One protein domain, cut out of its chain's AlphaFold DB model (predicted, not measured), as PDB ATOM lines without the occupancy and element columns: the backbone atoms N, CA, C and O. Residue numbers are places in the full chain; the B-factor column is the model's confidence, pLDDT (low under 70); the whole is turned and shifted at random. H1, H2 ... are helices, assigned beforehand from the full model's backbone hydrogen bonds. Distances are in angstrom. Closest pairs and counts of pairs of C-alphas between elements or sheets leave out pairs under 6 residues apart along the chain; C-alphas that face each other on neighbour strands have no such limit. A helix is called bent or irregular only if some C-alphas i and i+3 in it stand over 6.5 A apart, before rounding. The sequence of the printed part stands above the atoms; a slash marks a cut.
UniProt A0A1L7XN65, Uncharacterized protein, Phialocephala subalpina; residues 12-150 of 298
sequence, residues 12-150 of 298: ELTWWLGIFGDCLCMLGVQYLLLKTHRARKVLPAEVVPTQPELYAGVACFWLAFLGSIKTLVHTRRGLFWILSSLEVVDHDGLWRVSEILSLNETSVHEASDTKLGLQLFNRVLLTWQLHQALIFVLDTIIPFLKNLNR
ATOM      1  N   GLU A  12      58.099  56.360  92.902       71.75
ATOM      2  CA  GLU A  12      57.309  56.087  91.693       71.75
ATOM      3  C   GLU A  12      58.178  56.092  90.435       71.75
ATOM      4  O   GLU A  12      58.083  55.183  89.612       71.75
ATOM      5  N   LEU A  13      59.099  57.053  90.317       71.56
ATOM      6  CA  LEU A  13      59.994  57.143  89.164       71.56
ATOM      7  C   LEU A  13      60.866  55.884  89.010       71.56
ATOM      8  O   LEU A  13      61.022  55.372  87.902       71.56
ATOM      9  N   THR A  14      61.403  55.350  90.113       67.69
ATOM     10  CA  THR A  14      62.219  54.121  90.075       67.69
ATOM     11  C   THR A  14      61.414  52.883  89.682       67.69
ATOM     12  O   THR A  14      61.917  52.044  88.934       67.69
ATOM     13  N   TRP A  15      60.157  52.794  90.122       72.69
ATOM     14  CA  TRP A  15      59.247  51.721  89.723       72.69
ATOM     15  C   TRP A  15      58.907  51.796  88.231       72.69
ATOM     16  O   TRP A  15      59.015  50.791  87.527       72.69
ATOM     17  N   TRP A  16      58.584  52.987  87.722       75.75
ATOM     18  CA  TRP A  16      58.308  53.205  86.299       75.75
ATOM     19  C   TRP A  16      59.511  52.893  85.408       75.75
ATOM     20  O   TRP A  16      59.351  52.238  84.379       75.75
ATOM     21  N   LEU A  17      60.716  53.300  85.813       76.44
ATOM     22  CA  LEU A  17      61.960  52.969  85.109       76.44
ATOM     23  C   LEU A  17      62.199  51.454  85.047       76.44
ATOM     24  O   LEU A  17      62.596  50.945  83.999       76.44
ATOM     25  N   GLY A  18      61.919  50.732  86.137       76.19
ATOM     26  CA  GLY A  18      62.006  49.271  86.173       76.19
ATOM     27  C   GLY A  18      61.028  48.605  85.204       76.19
ATOM     28  O   GLY A  18      61.437  47.784  84.386       76.19
ATOM     29  N   ILE A  19      59.756  49.018  85.234       79.62
ATOM     30  CA  ILE A  19      58.715  48.508  84.326       79.62
ATOM     31  C   ILE A  19      59.080  48.802  82.868       79.62
ATOM     32  O   ILE A  19      58.994  47.921  82.013       79.62
ATOM     33  N   PHE A  20      59.523  50.023  82.571       82.44
ATOM     34  CA  PHE A  20      59.911  50.418  81.222       82.44
ATOM     35  C   PHE A  20      61.110  49.608  80.708       82.44
ATOM     36  O   PHE A  20      61.088  49.121  79.576       82.44
ATOM     37  N   GLY A  21      62.129  49.409  81.550       83.75
ATOM     38  CA  GLY A  21      63.284  48.568  81.236       83.75
ATOM     39  C   GLY A  21      62.893  47.112  80.973       83.75
ATOM     40  O   GLY A  21      63.333  46.527  79.981       83.75
ATOM     41  N   ASP A  22      62.005  46.555  81.800       83.44
ATOM     42  CA  ASP A  22      61.446  45.214  81.615       83.44
ATOM     43  C   ASP A  22      60.700  45.091  80.281       83.44
ATOM     44  O   ASP A  22      60.927  44.139  79.529       83.44
ATOM     45  N   CYS A  23      59.852  46.066  79.944       86.44
ATOM     46  CA  CYS A  23      59.118  46.095  78.680       86.44
ATOM     47  C   CYS A  23      60.053  46.168  77.467       86.44
ATOM     48  O   CYS A  23      59.865  45.418  76.509       86.44
ATOM     49  N   LEU A  24      61.072  47.030  77.499       89.56
ATOM     50  CA  LEU A  24      62.050  47.128  76.413       89.56
ATOM     51  C   LEU A  24      62.834  45.826  76.230       89.56
ATOM     52  O   LEU A  24      63.010  45.370  75.099       89.56
ATOM     53  N   CYS A  25      63.259  45.197  77.328       89.44
ATOM     54  CA  CYS A  25      63.961  43.915  77.280       89.44
ATOM     55  C   CYS A  25      63.063  42.806  76.730       89.44
ATOM     56  O   CYS A  25      63.479  42.065  75.839       89.44
ATOM     57  N   MET A  26      61.809  42.737  77.190       90.25
ATOM     58  CA  MET A  26      60.800  41.824  76.648       90.25
ATOM     59  C   MET A  26      60.643  42.010  75.137       90.25
ATOM     60  O   MET A  26      60.726  41.034  74.395       90.25
ATOM     61  N   LEU A  27      60.467  43.246  74.661       89.00
ATOM     62  CA  LEU A  27      60.336  43.544  73.231       89.00
ATOM     63  C   LEU A  27      61.583  43.136  72.437       89.00
ATOM     64  O   LEU A  27      61.456  42.542  71.366       89.00
ATOM     65  N   GLY A  28      62.778  43.396  72.972       90.94
ATOM     66  CA  GLY A  28      64.043  42.983  72.363       90.94
ATOM     67  C   GLY A  28      64.149  41.464  72.213       90.94
ATOM     68  O   GLY A  28      64.452  40.967  71.126       90.94
ATOM     69  N   VAL A  29      63.824  40.712  73.269       91.38
ATOM     70  CA  VAL A  29      63.815  39.240  73.230       91.38
ATOM     71  C   VAL A  29      62.762  38.727  72.248       91.38
ATOM     72  O   VAL A  29      63.066  37.848  71.444       91.38
ATOM     73  N   GLN A  30      61.556  39.300  72.237       92.19
ATOM     74  CA  GLN A  30      60.516  38.926  71.271       92.19
ATOM     75  C   GLN A  30      60.952  39.162  69.826       92.19
ATOM     76  O   GLN A  30      60.724  38.312  68.964       92.19
ATOM     77  N   TYR A  31      61.609  40.291  69.554       92.19
ATOM     78  CA  TYR A  31      62.148  40.596  68.234       92.19
ATOM     79  C   TYR A  31      63.193  39.561  67.799       92.19
ATOM     80  O   TYR A  31      63.124  39.049  66.678       92.19
ATOM     81  N   LEU A  32      64.128  39.207  68.687       91.56
ATOM     82  CA  LEU A  32      65.144  38.187  68.413       91.56
ATOM     83  C   LEU A  32      64.511  36.813  68.174       91.56
ATOM     84  O   LEU A  32      64.820  36.166  67.171       91.56
ATOM     85  N   LEU A  33      63.570  36.396  69.024       91.19
ATOM     86  CA  LEU A  33      62.843  35.138  68.859       91.19
ATOM     87  C   LEU A  33      62.088  35.106  67.525       91.19
ATOM     88  O   LEU A  33      62.203  34.143  66.769       91.19
ATOM     89  N   LEU A  34      61.397  36.184  67.157       90.31
ATOM     90  CA  LEU A  34      60.709  36.267  65.871       90.31
ATOM     91  C   LEU A  34      61.686  36.206  64.686       90.31
ATOM     92  O   LEU A  34      61.404  35.545  63.683       90.31
ATOM     93  N   LYS A  35      62.848  36.858  64.797       90.44
ATOM     94  CA  LYS A  35      63.902  36.809  63.777       90.44
ATOM     95  C   LYS A  35      64.443  35.388  63.611       90.44
ATOM     96  O   LYS A  35      64.553  34.930  62.477       90.44
ATOM     97  N   THR A  36      64.698  34.670  64.707       89.31
ATOM     98  CA  THR A  36      65.121  33.257  64.657       89.31
ATOM     99  C   THR A  36      64.033  32.349  64.078       89.31
ATOM    100  O   THR A  36      64.333  31.496  63.246       89.31
ATOM    101  N   HIS A  37      62.760  32.579  64.417       87.50
ATOM    102  CA  HIS A  37      61.635  31.832  63.851       87.50
ATOM    103  C   HIS A  37      61.524  32.020  62.331       87.50
ATOM    104  O   HIS A  37      61.337  31.055  61.593       87.50
ATOM    105  N   ARG A  38      61.690  33.254  61.837       86.69
ATOM    106  CA  ARG A  38      61.728  33.528  60.391       86.69
ATOM    107  C   ARG A  38      62.953  32.909  59.728       86.69
ATOM    108  O   ARG A  38      62.816  32.319  58.662       86.69
ATOM    109  N   ALA A  39      64.118  32.999  60.366       85.62
ATOM    110  CA  ALA A  39      65.349  32.393  59.873       85.62
ATOM    111  C   ALA A  39      65.211  30.868  59.723       85.62
ATOM    112  O   ALA A  39      65.660  30.321  58.721       85.62
ATOM    113  N   ARG A  40      64.483  30.200  60.631       84.25
ATOM    114  CA  ARG A  40      64.174  28.762  60.543       84.25
ATOM    115  C   ARG A  40      63.389  28.372  59.286       84.25
ATOM    116  O   ARG A  40      63.505  27.239  58.840       84.25
ATOM    117  N   LYS A  41      62.600  29.284  58.709       82.94
ATOM    118  CA  LYS A  41      61.854  29.022  57.465       82.94
ATOM    119  C   LYS A  41      62.734  29.113  56.207       82.94
ATOM    120  O   LYS A  41      62.300  28.665  55.154       82.94
ATOM    121  N   VAL A  42      63.925  29.715  56.300       85.25
ATOM    122  CA  VAL A  42      64.777  30.053  55.141       85.25
ATOM    123  C   VAL A  42      66.129  29.334  55.172       85.25
ATOM    124  O   VAL A  42      66.674  29.017  54.120       85.25
ATOM    125  N   LEU A  43      66.685  29.087  56.359       85.44
ATOM    126  CA  LEU A  43      68.008  28.491  56.539       85.44
ATOM    127  C   LEU A  43      67.935  26.971  56.760       85.44
ATOM    128  O   LEU A  43      66.942  26.479  57.298       85.44
ATOM    129  N   PRO A  44      68.996  26.227  56.390       84.12
ATOM    130  CA  PRO A  44      69.103  24.801  56.682       84.12
ATOM    131  C   PRO A  44      69.086  24.540  58.194       84.12
ATOM    132  O   PRO A  44      69.609  25.329  58.985       84.12
ATOM    133  N   ALA A  45      68.498  23.408  58.591       77.38
ATOM    134  CA  ALA A  45      68.243  23.062  59.992       77.38
ATOM    135  C   ALA A  45      69.513  22.981  60.863       77.38
ATOM    136  O   ALA A  45      69.427  23.173  62.069       77.38
ATOM    137  N   GLU A  46      70.677  22.749  60.257       80.19
ATOM    138  CA  GLU A  46      71.975  22.615  60.936       80.19
ATOM    139  C   GLU A  46      72.513  23.937  61.506       80.19
ATOM    140  O   GLU A  46      73.312  23.926  62.437       80.19
ATOM    141  N   VAL A  47      72.082  25.083  60.967       81.19
ATOM    142  CA  VAL A  47      72.586  26.416  61.362       81.19
ATOM    143  C   VAL A  47      71.637  27.109  62.347       81.19
ATOM    144  O   VAL A  47      71.974  28.126  62.954       81.19
ATOM    145  N   VAL A  48      70.419  26.588  62.504       84.94
ATOM    146  CA  VAL A  48      69.360  27.241  63.274       84.94
ATOM    147  C   VAL A  48      69.327  26.674  64.692       84.94
ATOM    148  O   VAL A  48      69.217  25.458  64.838       84.94
ATOM    149  N   PRO A  49      69.326  27.527  65.735       87.19
ATOM    150  CA  PRO A  49      69.308  27.052  67.107       87.19
ATOM    151  C   PRO A  49      68.082  26.186  67.391       87.19
ATOM    152  O   PRO A  49      66.946  26.478  66.962       87.19
ATOM    153  N   THR A  50      68.323  25.108  68.130       88.44
ATOM    154  CA  THR A  50      67.282  24.162  68.527       88.44
ATOM    155  C   THR A  50      66.313  24.820  69.518       88.44
ATOM    156  O   THR A  50      66.600  25.849  70.130       88.44
ATOM    157  N   GLN A  51      65.102  24.268  69.673       85.62
ATOM    158  CA  GLN A  51      64.167  24.774  70.689       85.62
ATOM    159  C   GLN A  51      64.765  24.822  72.110       85.62
ATOM    160  O   GLN A  51      64.611  25.865  72.747       85.62
ATOM    161  N   PRO A  52      65.459  23.780  72.619       88.38
ATOM    162  CA  PRO A  52      66.070  23.853  73.946       88.38
ATOM    163  C   PRO A  52      67.172  24.917  74.039       88.38
ATOM    164  O   PRO A  52      67.251  25.597  75.058       88.38
ATOM    165  N   GLU A  53      67.964  25.134  72.986       88.75
ATOM    166  CA  GLU A  53      68.960  26.217  72.952       88.75
ATOM    167  C   GLU A  53      68.316  27.603  73.048       88.75
ATOM    168  O   GLU A  53      68.821  28.470  73.758       88.75
ATOM    169  N   LEU A  54      67.172  27.814  72.387       89.81
ATOM    170  CA  LEU A  54      66.421  29.067  72.499       89.81
ATOM    171  C   LEU A  54      65.883  29.280  73.919       89.81
ATOM    172  O   LEU A  54      65.993  30.386  74.448       89.81
ATOM    173  N   TYR A  55      65.347  28.236  74.561       87.44
ATOM    174  CA  TYR A  55      64.917  28.318  75.961       87.44
ATOM    175  C   TYR A  55      66.079  28.623  76.903       87.44
ATOM    176  O   TYR A  55      65.954  29.505  77.753       87.44
ATOM    177  N   ALA A  56      67.209  27.934  76.731       89.88
ATOM    178  CA  ALA A  56      68.416  28.181  77.506       89.88
ATOM    179  C   ALA A  56      68.905  29.623  77.310       89.88
ATOM    180  O   ALA A  56      69.166  30.314  78.288       89.88
ATOM    181  N   GLY A  57      68.931  30.121  76.070       90.06
ATOM    182  CA  GLY A  57      69.306  31.500  75.759       90.06
ATOM    183  C   GLY A  57      68.397  32.539  76.423       90.06
ATOM    184  O   GLY A  57      68.894  33.489  77.025       90.06
ATOM    185  N   VAL A  58      67.074  32.342  76.382       91.69
ATOM    186  CA  VAL A  58      66.104  33.228  77.058       91.69
ATOM    187  C   VAL A  58      66.270  33.174  78.579       91.69
ATOM    188  O   VAL A  58      66.243  34.216  79.234       91.69
ATOM    189  N   ALA A  59      66.484  31.987  79.151       88.25
ATOM    190  CA  ALA A  59      66.733  31.832  80.582       88.25
ATOM    191  C   ALA A  59      68.038  32.525  81.009       88.25
ATOM    192  O   ALA A  59      68.035  33.294  81.970       88.25
ATOM    193  N   CYS A  60      69.131  32.326  80.265       91.38
ATOM    194  CA  CYS A  60      70.413  32.996  80.490       91.38
ATOM    195  C   CYS A  60      70.294  34.519  80.375       91.38
ATOM    196  O   CYS A  60      70.860  35.233  81.200       91.38
ATOM    197  N   PHE A  61      69.532  35.023  79.400       92.56
ATOM    198  CA  PHE A  61      69.270  36.455  79.258       92.56
ATOM    199  C   PHE A  61      68.578  37.027  80.500       92.56
ATOM    200  O   PHE A  61      69.062  38.002  81.073       92.56
ATOM    201  N   TRP A  62      67.482  36.411  80.958       90.00
ATOM    202  CA  TRP A  62      66.759  36.897  82.137       90.00
ATOM    203  C   TRP A  62      67.569  36.767  83.428       90.00
ATOM    204  O   TRP A  62      67.488  37.648  84.283       90.00
ATOM    205  N   LEU A  63      68.389  35.720  83.553       88.44
ATOM    206  CA  LEU A  63      69.345  35.570  84.650       88.44
ATOM    207  C   LEU A  63      70.370  36.709  84.665       88.44
ATOM    208  O   LEU A  63      70.557  37.350  85.699       88.44
ATOM    209  N   ALA A  64      70.999  36.991  83.521       88.31
ATOM    210  CA  ALA A  64      71.969  38.075  83.392       88.31
ATOM    211  C   ALA A  64      71.324  39.441  83.664       88.31
ATOM    212  O   ALA A  64      71.893  40.267  84.374       88.31
ATOM    213  N   PHE A  65      70.107  39.652  83.164       86.44
ATOM    214  CA  PHE A  65      69.342  40.870  83.392       86.44
ATOM    215  C   PHE A  65      69.010  41.076  84.879       86.44
ATOM    216  O   PHE A  65      69.306  42.138  85.429       86.44
ATOM    217  N   LEU A  66      68.495  40.057  85.575       82.81
ATOM    218  CA  LEU A  66      68.246  40.125  87.023       82.81
ATOM    219  C   LEU A  66      69.541  40.372  87.814       82.81
ATOM    220  O   LEU A  66      69.557  41.197  88.732       82.81
ATOM    221  N   GLY A  67      70.639  39.717  87.429       81.50
ATOM    222  CA  GLY A  67      71.963  39.963  88.002       81.50
ATOM    223  C   GLY A  67      72.437  41.405  87.794       81.50
ATOM    224  O   GLY A  67      72.949  42.031  88.723       81.50
ATOM    225  N   SER A  68      72.204  41.974  86.609       82.75
ATOM    226  CA  SER A  68      72.556  43.364  86.292       82.75
ATOM    227  C   SER A  68      71.763  44.378  87.126       82.75
ATOM    228  O   SER A  68      72.331  45.346  87.628       82.75
ATOM    229  N   ILE A  69      70.476  44.120  87.383       79.06
ATOM    230  CA  ILE A  69      69.665  44.968  88.268       79.06
ATOM    231  C   ILE A  69      70.204  44.902  89.696       79.06
ATOM    232  O   ILE A  69      70.405  45.938  90.331       79.06
ATOM    233  N   LYS A  70      70.477  43.695  90.203       78.12
ATOM    234  CA  LYS A  70      70.981  43.508  91.568       78.12
ATOM    235  C   LYS A  70      72.331  44.205  91.761       78.12
ATOM    236  O   LYS A  70      72.515  44.936  92.733       78.12
ATOM    237  N   THR A  71      73.250  44.047  90.812       78.44
ATOM    238  CA  THR A  71      74.555  44.733  90.836       78.44
ATOM    239  C   THR A  71      74.413  46.251  90.744       78.44
ATOM    240  O   THR A  71      75.108  46.959  91.475       78.44
ATOM    241  N   LEU A  72      73.484  46.772  89.938       78.62
ATOM    242  CA  LEU A  72      73.206  48.208  89.861       78.62
ATOM    243  C   LEU A  72      72.686  48.768  91.194       78.62
ATOM    244  O   LEU A  72      73.150  49.819  91.638       78.62
ATOM    245  N   VAL A  73      71.772  48.058  91.863       75.50
ATOM    246  CA  VAL A  73      71.251  48.450  93.185       75.50
ATOM    247  C   VAL A  73      72.365  48.452  94.234       75.50
ATOM    248  O   VAL A  73      72.511  49.433  94.968       75.50
ATOM    249  N   HIS A  74      73.206  47.413  94.266       74.25
ATOM    250  CA  HIS A  74      74.358  47.362  95.174       74.25
ATOM    251  C   HIS A  74      75.379  48.470  94.882       74.25
ATOM    252  O   HIS A  74      75.866  49.104  95.816       74.25
ATOM    253  N   THR A  75      75.655  48.757  93.608       77.25
ATOM    254  CA  THR A  75      76.579  49.828  93.197       77.25
ATOM    255  C   THR A  75      76.043  51.196  93.605       77.25
ATOM    256  O   THR A  75      76.776  51.997  94.176       77.25
ATOM    257  N   ARG A  76      74.744  51.447  93.393       75.50
ATOM    258  CA  ARG A  76      74.075  52.667  93.857       75.50
ATOM    259  C   ARG A  76      74.208  52.808  95.372       75.50
ATOM    260  O   ARG A  76      74.577  53.877  95.839       75.50
ATOM    261  N   ARG A  77      73.951  51.746  96.139       74.75
ATOM    262  CA  ARG A  77      74.080  51.770  97.604       74.75
ATOM    263  C   ARG A  77      75.515  52.044  98.054       74.75
ATOM    264  O   ARG A  77      75.709  52.877  98.930       74.75
ATOM    265  N   GLY A  78      76.498  51.389  97.437       77.94
ATOM    266  CA  GLY A  78      77.916  51.639  97.702       77.94
ATOM    267  C   GLY A  78      78.302  53.087  97.406       77.94
ATOM    268  O   GLY A  78      78.953  53.726  98.225       77.94
ATOM    269  N   LEU A  79      77.814  53.641  96.293       78.69
ATOM    270  CA  LEU A  79      78.025  55.042  95.939       78.69
ATOM    271  C   LEU A  79      77.382  55.993  96.956       78.69
ATOM    272  O   LEU A  79      78.033  56.938  97.384       78.69
ATOM    273  N   PHE A  80      76.144  55.732  97.389       77.06
ATOM    274  CA  PHE A  80      75.493  56.520  98.443       77.06
ATOM    275  C   PHE A  80      76.259  56.454  99.765       77.06
ATOM    276  O   PHE A  80      76.398  57.480 100.419       77.06
ATOM    277  N   TRP A  81      76.792  55.287 100.132       74.75
ATOM    278  CA  TRP A  81      77.586  55.115 101.348       74.75
ATOM    279  C   TRP A  81      78.916  55.887 101.291       74.75
ATOM    280  O   TRP A  81      79.293  56.570 102.246       74.75
ATOM    281  N   ILE A  82      79.601  55.849 100.143       80.12
ATOM    282  CA  ILE A  82      80.817  56.639  99.899       80.12
ATOM    283  C   ILE A  82      80.496  58.140  99.943       80.12
ATOM    284  O   ILE A  82      81.188  58.903 100.605       80.12
ATOM    285  N   LEU A  83      79.407  58.574  99.304       75.44
ATOM    286  CA  LEU A  83      78.982  59.976  99.325       75.44
ATOM    287  C   LEU A  83      78.569  60.444 100.728       75.44
ATOM    288  O   LEU A  83      78.876  61.572 101.097       75.44
ATOM    289  N   SER A  84      77.923  59.585 101.526       67.69
ATOM    290  CA  SER A  84      77.561  59.904 102.914       67.69
ATOM    291  C   SER A  84      78.762  59.945 103.858       67.69
ATOM    292  O   SER A  84      78.734  60.688 104.831       67.69
ATOM    293  N   SER A  85      79.810  59.162 103.583       71.38
ATOM    294  CA  SER A  85      81.043  59.158 104.386       71.38
ATOM    295  C   SER A  85      81.995  60.301 104.031       71.38
ATOM    296  O   SER A  85      82.875  60.619 104.822       71.38
ATOM    297  N   LEU A  86      81.802  60.948 102.878       72.25
ATOM    298  CA  LEU A  86      82.599  62.090 102.429       72.25
ATOM    299  C   LEU A  86      82.131  63.449 102.996       72.25
ATOM    300  O   LEU A  86      82.637  64.468 102.544       72.25
ATOM    301  N   GLU A  87      81.193  63.498 103.954       61.62
ATOM    302  CA  GLU A  87      80.680  64.733 104.608       61.62
ATOM    303  C   GLU A  87      80.119  65.824 103.659       61.62
ATOM    304  O   GLU A  87      79.831  66.940 104.078       61.62
ATOM    305  N   VAL A  88      79.900  65.524 102.371       58.91
ATOM    306  CA  VAL A  88      79.449  66.512 101.364       58.91
ATOM    307  C   VAL A  88      77.931  66.771 101.404       58.91
ATOM    308  O   VAL A  88      77.451  67.698 100.752       58.91
ATOM    309  N   VAL A  89      77.142  65.993 102.156       54.69
ATOM    310  CA  VAL A  89      75.673  66.113 102.154       54.69
ATOM    311  C   VAL A  89      75.107  66.151 103.571       54.69
ATOM    312  O   VAL A  89      75.390  65.278 104.387       54.69
ATOM    313  N   ASP A  90      74.288  67.178 103.812       57.22
ATOM    314  CA  ASP A  90      73.607  67.517 105.062       57.22
ATOM    315  C   ASP A  90      72.997  66.284 105.760       57.22
ATOM    316  O   ASP A  90      72.242  65.502 105.164       57.22
ATOM    317  N   HIS A  91      73.393  66.073 107.016       54.22
ATOM    318  CA  HIS A  91      73.364  64.764 107.671       54.22
ATOM    319  C   HIS A  91      71.937  64.281 108.002       54.22
ATOM    320  O   HIS A  91      71.681  63.079 108.014       54.22
ATOM    321  N   ASP A  92      70.963  65.173 108.176       53.88
ATOM    322  CA  ASP A  92      69.671  64.805 108.777       53.88
ATOM    323  C   ASP A  92      68.642  64.193 107.804       53.88
ATOM    324  O   ASP A  92      67.730  63.470 108.223       53.88
ATOM    325  N   GLY A  93      68.779  64.431 106.494       56.19
ATOM    326  CA  GLY A  93      67.837  63.925 105.481       56.19
ATOM    327  C   GLY A  93      68.165  62.523 104.953       56.19
ATOM    328  O   GLY A  93      67.268  61.754 104.600       56.19
ATOM    329  N   LEU A  94      69.452  62.170 104.908       53.97
ATOM    330  CA  LEU A  94      69.957  60.975 104.220       53.97
ATOM    331  C   LEU A  94      69.934  59.717 105.099       53.97
ATOM    332  O   LEU A  94      69.610  58.632 104.606       53.97
ATOM    333  N   TRP A  95      70.184  59.861 106.405       49.81
ATOM    334  CA  TRP A  95      70.102  58.757 107.370       49.81
ATOM    335  C   TRP A  95      68.693  58.168 107.449       49.81
ATOM    336  O   TRP A  95      68.536  56.949 107.408       49.81
ATOM    337  N   ARG A  96      67.661  59.022 107.426       50.84
ATOM    338  CA  ARG A  96      66.257  58.592 107.485       50.84
ATOM    339  C   ARG A  96      65.842  57.777 106.250       50.84
ATOM    340  O   ARG A  96      65.085  56.821 106.371       50.84
ATOM    341  N   VAL A  97      66.376  58.099 105.066       53.75
ATOM    342  CA  VAL A  97      66.120  57.346 103.818       53.75
ATOM    343  C   VAL A  97      66.881  56.017 103.797       53.75
ATOM    344  O   VAL A  97      66.325  55.002 103.380       53.75
ATOM    345  N   SER A  98      68.128  56.000 104.277       51.94
ATOM    346  CA  SER A  98      68.936  54.777 104.384       51.94
ATOM    347  C   SER A  98      68.333  53.776 105.375       51.94
ATOM    348  O   SER A  98      68.286  52.580 105.090       51.94
ATOM    349  N   GLU A  99      67.825  54.252 106.511       51.09
ATOM    350  CA  GLU A  99      67.230  53.409 107.549       51.09
ATOM    351  C   GLU A  99      65.923  52.758 107.063       51.09
ATOM    352  O   GLU A  99      65.772  51.540 107.178       51.09
ATOM    353  N   ILE A 100      65.055  53.517 106.375       52.78
ATOM    354  CA  ILE A 100      63.813  53.009 105.755       52.78
ATOM    355  C   ILE A 100      64.102  51.977 104.648       52.78
ATOM    356  O   ILE A 100      63.388  50.981 104.528       52.78
ATOM    357  N   LEU A 101      65.161  52.174 103.854       49.38
ATOM    358  CA  LEU A 101      65.593  51.205 102.838       49.38
ATOM    359  C   LEU A 101      66.229  49.946 103.452       49.38
ATOM    360  O   LEU A 101      66.058  48.859 102.908       49.38
ATOM    361  N   SER A 102      66.920  50.072 104.587       47.09
ATOM    362  CA  SER A 102      67.604  48.956 105.254       47.09
ATOM    363  C   SER A 102      66.683  48.059 106.092       47.09
ATOM    364  O   SER A 102      66.884  46.845 106.115       47.09
ATOM    365  N   LEU A 103      65.643  48.619 106.725       43.34
ATOM    366  CA  LEU A 103      64.699  47.858 107.556       43.34
ATOM    367  C   LEU A 103      63.772  46.949 106.737       43.34
ATOM    368  O   LEU A 103      63.233  45.980 107.265       43.34
ATOM    369  N   ASN A 104      63.598  47.242 105.447       47.88
ATOM    370  CA  ASN A 104      62.751  46.452 104.554       47.88
ATOM    371  C   ASN A 104      63.506  45.287 103.878       47.88
ATOM    372  O   ASN A 104      62.886  44.451 103.225       47.88
ATOM    373  N   GLU A 105      64.836  45.224 104.013       45.47
ATOM    374  CA  GLU A 105      65.684  44.199 103.381       45.47
ATOM    375  C   GLU A 105      66.106  43.075 104.337       45.47
ATOM    376  O   GLU A 105      66.284  41.937 103.902       45.47
ATOM    377  N   THR A 106      66.237  43.341 105.640       39.84
ATOM    378  CA  THR A 106      66.726  42.344 106.612       39.84
ATOM    379  C   THR A 106      65.720  41.231 106.920       39.84
ATOM    380  O   THR A 106      66.128  40.157 107.351       39.84
ATOM    381  N   SER A 107      64.430  41.413 106.618       39.53
ATOM    382  CA  SER A 107      63.396  40.369 106.740       39.53
ATOM    383  C   SER A 107      63.187  39.529 105.467       39.53
ATOM    384  O   SER A 107      62.396  38.588 105.471       39.53
ATOM    385  N   VAL A 108      63.892  39.839 104.370       47.38
ATOM    386  CA  VAL A 108      63.640  39.266 103.028       47.38
ATOM    387  C   VAL A 108      64.677  38.204 102.627       47.38
ATOM    388  O   VAL A 108      64.509  37.518 101.617       47.38
ATOM    389  N   HIS A 109      65.744  38.014 103.410       43.44
ATOM    390  CA  HIS A 109      66.957  37.376 102.894       43.44
ATOM    391  C   HIS A 109      66.906  35.840 102.735       43.44
ATOM    392  O   HIS A 109      67.575  35.332 101.839       43.44
ATOM    393  N   GLU A 110      66.073  35.105 103.484       42.53
ATOM    394  CA  GLU A 110      65.896  33.643 103.301       42.53
ATOM    395  C   GLU A 110      64.725  33.271 102.369       42.53
ATOM    396  O   GLU A 110      64.736  32.219 101.736       42.53
ATOM    397  N   ALA A 111      63.748  34.168 102.187       48.59
ATOM    398  CA  ALA A 111      62.668  34.012 101.201       48.59
ATOM    399  C   ALA A 111      63.051  34.528  99.792       48.59
ATOM    400  O   ALA A 111      62.243  34.483  98.862       48.59
ATOM    401  N   SER A 112      64.273  35.052  99.638       61.31
ATOM    402  CA  SER A 112      64.765  35.755  98.447       61.31
ATOM    403  C   SER A 112      65.014  34.824  97.260       61.31
ATOM    404  O   SER A 112      64.595  35.130  96.144       61.31
ATOM    405  N   ASP A 113      65.665  33.682  97.474       65.69
ATOM    406  CA  ASP A 113      66.200  32.891  96.357       65.69
ATOM    407  C   ASP A 113      65.123  32.046  95.669       65.69
ATOM    408  O   ASP A 113      65.076  31.963  94.440       65.69
ATOM    409  N   THR A 114      64.177  31.502  96.441       71.81
ATOM    410  CA  THR A 114      62.993  30.814  95.900       71.81
ATOM    411  C   THR A 114      62.080  31.783  95.149       71.81
ATOM    412  O   THR A 114      61.580  31.460  94.069       71.81
ATOM    413  N   LYS A 115      61.919  33.008  95.662       76.56
ATOM    414  CA  LYS A 115      61.166  34.082  95.004       76.56
ATOM    415  C   LYS A 115      61.851  34.553  93.720       76.56
ATOM    416  O   LYS A 115      61.162  34.805  92.733       76.56
ATOM    417  N   LEU A 116      63.182  34.607  93.698       75.56
ATOM    418  CA  LEU A 116      63.971  34.955  92.516       75.56
ATOM    419  C   LEU A 116      63.886  33.864  91.441       75.56
ATOM    420  O   LEU A 116      63.669  34.178  90.270       75.56
ATOM    421  N   GLY A 117      63.964  32.591  91.837       79.00
ATOM    422  CA  GLY A 117      63.748  31.453  90.942       79.00
ATOM    423  C   GLY A 117      62.342  31.445  90.335       79.00
ATOM    424  O   GLY A 117      62.194  31.309  89.121       79.00
ATOM    425  N   LEU A 118      61.309  31.680  91.151       82.25
ATOM    426  CA  LEU A 118      59.925  31.782  90.681       82.25
ATOM    427  C   LEU A 118      59.715  32.993  89.759       82.25
ATOM    428  O   LEU A 118      59.035  32.890  88.740       82.25
ATOM    429  N   GLN A 119      60.323  34.137  90.080       81.38
ATOM    430  CA  GLN A 119      60.274  35.338  89.249       81.38
ATOM    431  C   GLN A 119      60.945  35.111  87.890       81.38
ATOM    432  O   GLN A 119      60.397  35.518  86.864       81.38
ATOM    433  N   LEU A 120      62.098  34.440  87.865       84.12
ATOM    434  CA  LEU A 120      62.770  34.045  86.632       84.12
ATOM    435  C   LEU A 120      61.893  33.093  85.814       84.12
ATOM    436  O   LEU A 120      61.668  33.339  84.630       84.12
ATOM    437  N   PHE A 121      61.366  32.043  86.447       85.44
ATOM    438  CA  PHE A 121      60.501  31.065  85.794       85.44
ATOM    439  C   PHE A 121      59.276  31.732  85.161       85.44
ATOM    440  O   PHE A 121      59.010  31.535  83.975       85.44
ATOM    441  N   ASN A 122      58.589  32.600  85.909       85.00
ATOM    442  CA  ASN A 122      57.437  33.345  85.408       85.00
ATOM    443  C   ASN A 122      57.810  34.262  84.235       85.00
ATOM    444  O   ASN A 122      57.053  34.347  83.272       85.00
ATOM    445  N   ARG A 123      58.978  34.918  84.267       84.94
ATOM    446  CA  ARG A 123      59.450  35.773  83.162       84.94
ATOM    447  C   ARG A 123      59.769  34.971  81.907       84.94
ATOM    448  O   ARG A 123      59.373  35.376  80.813       84.94
ATOM    449  N   VAL A 124      60.429  33.822  82.048       87.44
ATOM    450  CA  VAL A 124      60.699  32.908  80.928       87.44
ATOM    451  C   VAL A 124      59.384  32.390  80.342       87.44
ATOM    452  O   VAL A 124      59.183  32.472  79.131       87.44
ATOM    453  N   LEU A 125      58.459  31.940  81.194       89.12
ATOM    454  CA  LEU A 125      57.150  31.442  80.776       89.12
ATOM    455  C   LEU A 125      56.332  32.525  80.063       89.12
ATOM    456  O   LEU A 125      55.776  32.269  78.998       89.12
ATOM    457  N   LEU A 126      56.296  33.745  80.602       87.56
ATOM    458  CA  LEU A 126      55.564  34.868  80.018       87.56
ATOM    459  C   LEU A 126      56.177  35.307  78.685       87.56
ATOM    460  O   LEU A 126      55.447  35.539  77.723       87.56
ATOM    461  N   THR A 127      57.511  35.341  78.584       88.88
ATOM    462  CA  THR A 127      58.214  35.559  77.307       88.88
ATOM    463  C   THR A 127      57.802  34.503  76.288       88.88
ATOM    464  O   THR A 127      57.522  34.821  75.133       88.88
ATOM    465  N   TRP A 128      57.713  33.246  76.711       88.25
ATOM    466  CA  TRP A 128      57.337  32.167  75.816       88.25
ATOM    467  C   TRP A 128      55.879  32.247  75.366       88.25
ATOM    468  O   TRP A 128      55.599  32.162  74.172       88.25
ATOM    469  N   GLN A 129      54.948  32.460  76.294       88.25
ATOM    470  CA  GLN A 129      53.533  32.607  75.960       88.25
ATOM    471  C   GLN A 129      53.294  33.796  75.032       88.25
ATOM    472  O   GLN A 129      52.573  33.662  74.045       88.25
ATOM    473  N   LEU A 130      53.952  34.928  75.296       89.06
ATOM    474  CA  LEU A 130      53.879  36.096  74.427       89.06
ATOM    475  C   LEU A 130      54.437  35.791  73.030       89.06
ATOM    476  O   LEU A 130      53.842  36.201  72.035       89.06
ATOM    477  N   HIS A 131      55.528  35.027  72.942       89.69
ATOM    478  CA  HIS A 131      56.105  34.614  71.665       89.69
ATOM    479  C   HIS A 131      55.153  33.716  70.866       89.69
ATOM    480  O   HIS A 131      54.927  33.953  69.679       89.69
ATOM    481  N   GLN A 132      54.547  32.723  71.522       87.19
ATOM    482  CA  GLN A 132      53.557  31.835  70.908       87.19
ATOM    483  C   GLN A 132      52.318  32.604  70.445       87.19
ATOM    484  O   GLN A 132      51.868  32.421  69.314       87.19
ATOM    485  N   ALA A 133      51.804  33.512  71.277       84.88
ATOM    486  CA  ALA A 133      50.688  34.378  70.917       84.88
ATOM    487  C   ALA A 133      51.030  35.260  69.707       84.88
ATOM    488  O   ALA A 133      50.228  35.375  68.782       84.88
ATOM    489  N   LEU A 134      52.237  35.832  69.664       87.38
ATOM    490  CA  LEU A 134      52.689  36.652  68.544       87.38
ATOM    491  C   LEU A 134      52.796  35.839  67.249       87.38
ATOM    492  O   LEU A 134      52.318  36.292  66.211       87.38
ATOM    493  N   ILE A 135      53.379  34.635  67.296       86.81
ATOM    494  CA  ILE A 135      53.420  33.733  66.135       86.81
ATOM    495  C   ILE A 135      52.000  33.392  65.687       86.81
ATOM    496  O   ILE A 135      51.705  33.480  64.500       86.81
ATOM    497  N   PHE A 136      51.108  33.053  66.617       85.00
ATOM    498  CA  PHE A 136      49.719  32.742  66.300       85.00
ATOM    499  C   PHE A 136      49.021  33.913  65.597       85.00
ATOM    500  O   PHE A 136      48.362  33.721  64.575       85.00
ATOM    501  N   VAL A 137      49.222  35.140  66.080       81.75
ATOM    502  CA  VAL A 137      48.679  36.338  65.433       81.75
ATOM    503  C   VAL A 137      49.256  36.512  64.027       81.75
ATOM    504  O   VAL A 137      48.501  36.685  63.071       81.75
ATOM    505  N   LEU A 138      50.581  36.442  63.886       85.38
ATOM    506  CA  LEU A 138      51.271  36.724  62.628       85.38
ATOM    507  C   LEU A 138      51.025  35.661  61.551       85.38
ATOM    508  O   LEU A 138      50.784  36.016  60.398       85.38
ATOM    509  N   ASP A 139      51.076  34.382  61.917       81.88
ATOM    510  CA  ASP A 139      50.983  33.264  60.976       81.88
ATOM    511  C   ASP A 139      49.538  32.761  60.800       81.88
ATOM    512  O   ASP A 139      49.218  32.215  59.746       81.88
ATOM    513  N   THR A 140      48.649  32.958  61.785       79.75
ATOM    514  CA  THR A 140      47.255  32.473  61.715       79.75
ATOM    515  C   THR A 140      46.252  33.609  61.562       79.75
ATOM    516  O   THR A 140      45.495  33.623  60.592       79.75
ATOM    517  N   ILE A 141      46.233  34.574  62.489       77.88
ATOM    518  CA  ILE A 141      45.170  35.595  62.531       77.88
ATOM    519  C   ILE A 141      45.276  36.565  61.353       77.88
ATOM    520  O   ILE A 141      44.268  36.833  60.704       77.88
ATOM    521  N   ILE A 142      46.467  37.083  61.037       79.31
ATOM    522  CA  ILE A 142      46.631  38.055  59.944       79.31
ATOM    523  C   ILE A 142      46.243  37.449  58.583       79.31
ATOM    524  O   ILE A 142      45.437  38.066  57.880       79.31
ATOM    525  N   PRO A 143      46.734  36.257  58.186       78.19
ATOM    526  CA  PRO A 143      46.301  35.629  56.941       78.19
ATOM    527  C   PRO A 143      44.812  35.294  56.950       78.19
ATOM    528  O   PRO A 143      44.144  35.466  55.932       78.19
ATOM    529  N   PHE A 144      44.272  34.874  58.098       78.19
ATOM    530  CA  PHE A 144      42.847  34.610  58.252       78.19
ATOM    531  C   PHE A 144      41.999  35.868  58.028       78.19
ATOM    532  O   PHE A 144      41.089  35.836  57.207       78.19
ATOM    533  N   LEU A 145      42.334  36.992  58.669       77.75
ATOM    534  CA  LEU A 145      41.662  38.282  58.470       77.75
ATOM    535  C   LEU A 145      41.783  38.767  57.022       77.75
ATOM    536  O   LEU A 145      40.812  39.243  56.435       77.75
ATOM    537  N   LYS A 146      42.961  38.598  56.412       78.56
ATOM    538  CA  LYS A 146      43.188  38.937  55.002       78.56
ATOM    539  C   LYS A 146      42.303  38.106  54.068       78.56
ATOM    540  O   LYS A 146      41.763  38.646  53.103       78.56
ATOM    541  N   ASN A 147      42.140  36.815  54.349       76.94
ATOM    542  CA  ASN A 147      41.284  35.919  53.572       76.94
ATOM    543  C   ASN A 147      39.794  36.197  53.809       76.94
ATOM    544  O   ASN A 147      39.023  36.206  52.849       76.94
ATOM    545  N   LEU A 148      39.410  36.511  55.050       79.44
ATOM    546  CA  LEU A 148      38.051  36.899  55.424       79.44
ATOM    547  C   LEU A 148      37.603  38.154  54.665       79.44
ATOM    548  O   LEU A 148      36.524  38.157  54.084       79.44
ATOM    549  N   ASN A 149      38.462  39.174  54.582       79.31
ATOM    550  CA  ASN A 149      38.163  40.399  53.834       79.31
ATOM    551  C   ASN A 149      38.044  40.172  52.318       79.31
ATOM    552  O   ASN A 149      37.396  40.959  51.635       79.31
ATOM    553  N   ARG A 150      38.681  39.127  51.772       78.38
ATOM    554  CA  ARG A 150      38.669  38.848  50.328       78.38
ATOM    555  C   ARG A 150      37.492  37.966  49.908       78.38
ATOM    556  O   ARG A 150      36.942  38.187  48.834       78.38
TER     557      ARG A 150
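Overview. This is residues 12 to 150 of the 298 residues of an uncharacterized protein of Phialocephala subalpina (UniProt A0A1L7XN65). Long helices H1 and H2 come near each other at a slant, both crossed by bent H4's longer arm; short H3 folds back near H2. The printed part is all helix: 139 residues with four named helices, H1 to H4. It is only just extended, close to loose, radius of gyration of the C-alphas 21.8 A, spanning 71 by 37 by 28 A.

Arrangement. Start at H1, residues 12 to 40, close but not clearly touching H2, residues 51 to 85; their closest C-alphas, 29 and 58, are 7.5 A apart. H4, residues 112 to 150, one helix by hydrogen bonds, is bent: C-alphas 139 and 142 are 6.6 A apart, between arms H4a and H4b. Part of H4a touches H1, closest C-alphas 131 and 30, 6.2 A. H3, residues 91 to 103, touches no helix; 6 of its 9 O i to N i+4 pairs are within hydrogen-bond range.

Along the chain. Find C-alpha 12 at (57.309, 56.087, 91.693), where H1 begins; H2 runs 51.0 A.

Size, cuts and confidence. The printed part has no cut; residues 14, 84 and 87 to 113 have pLDDT under 70.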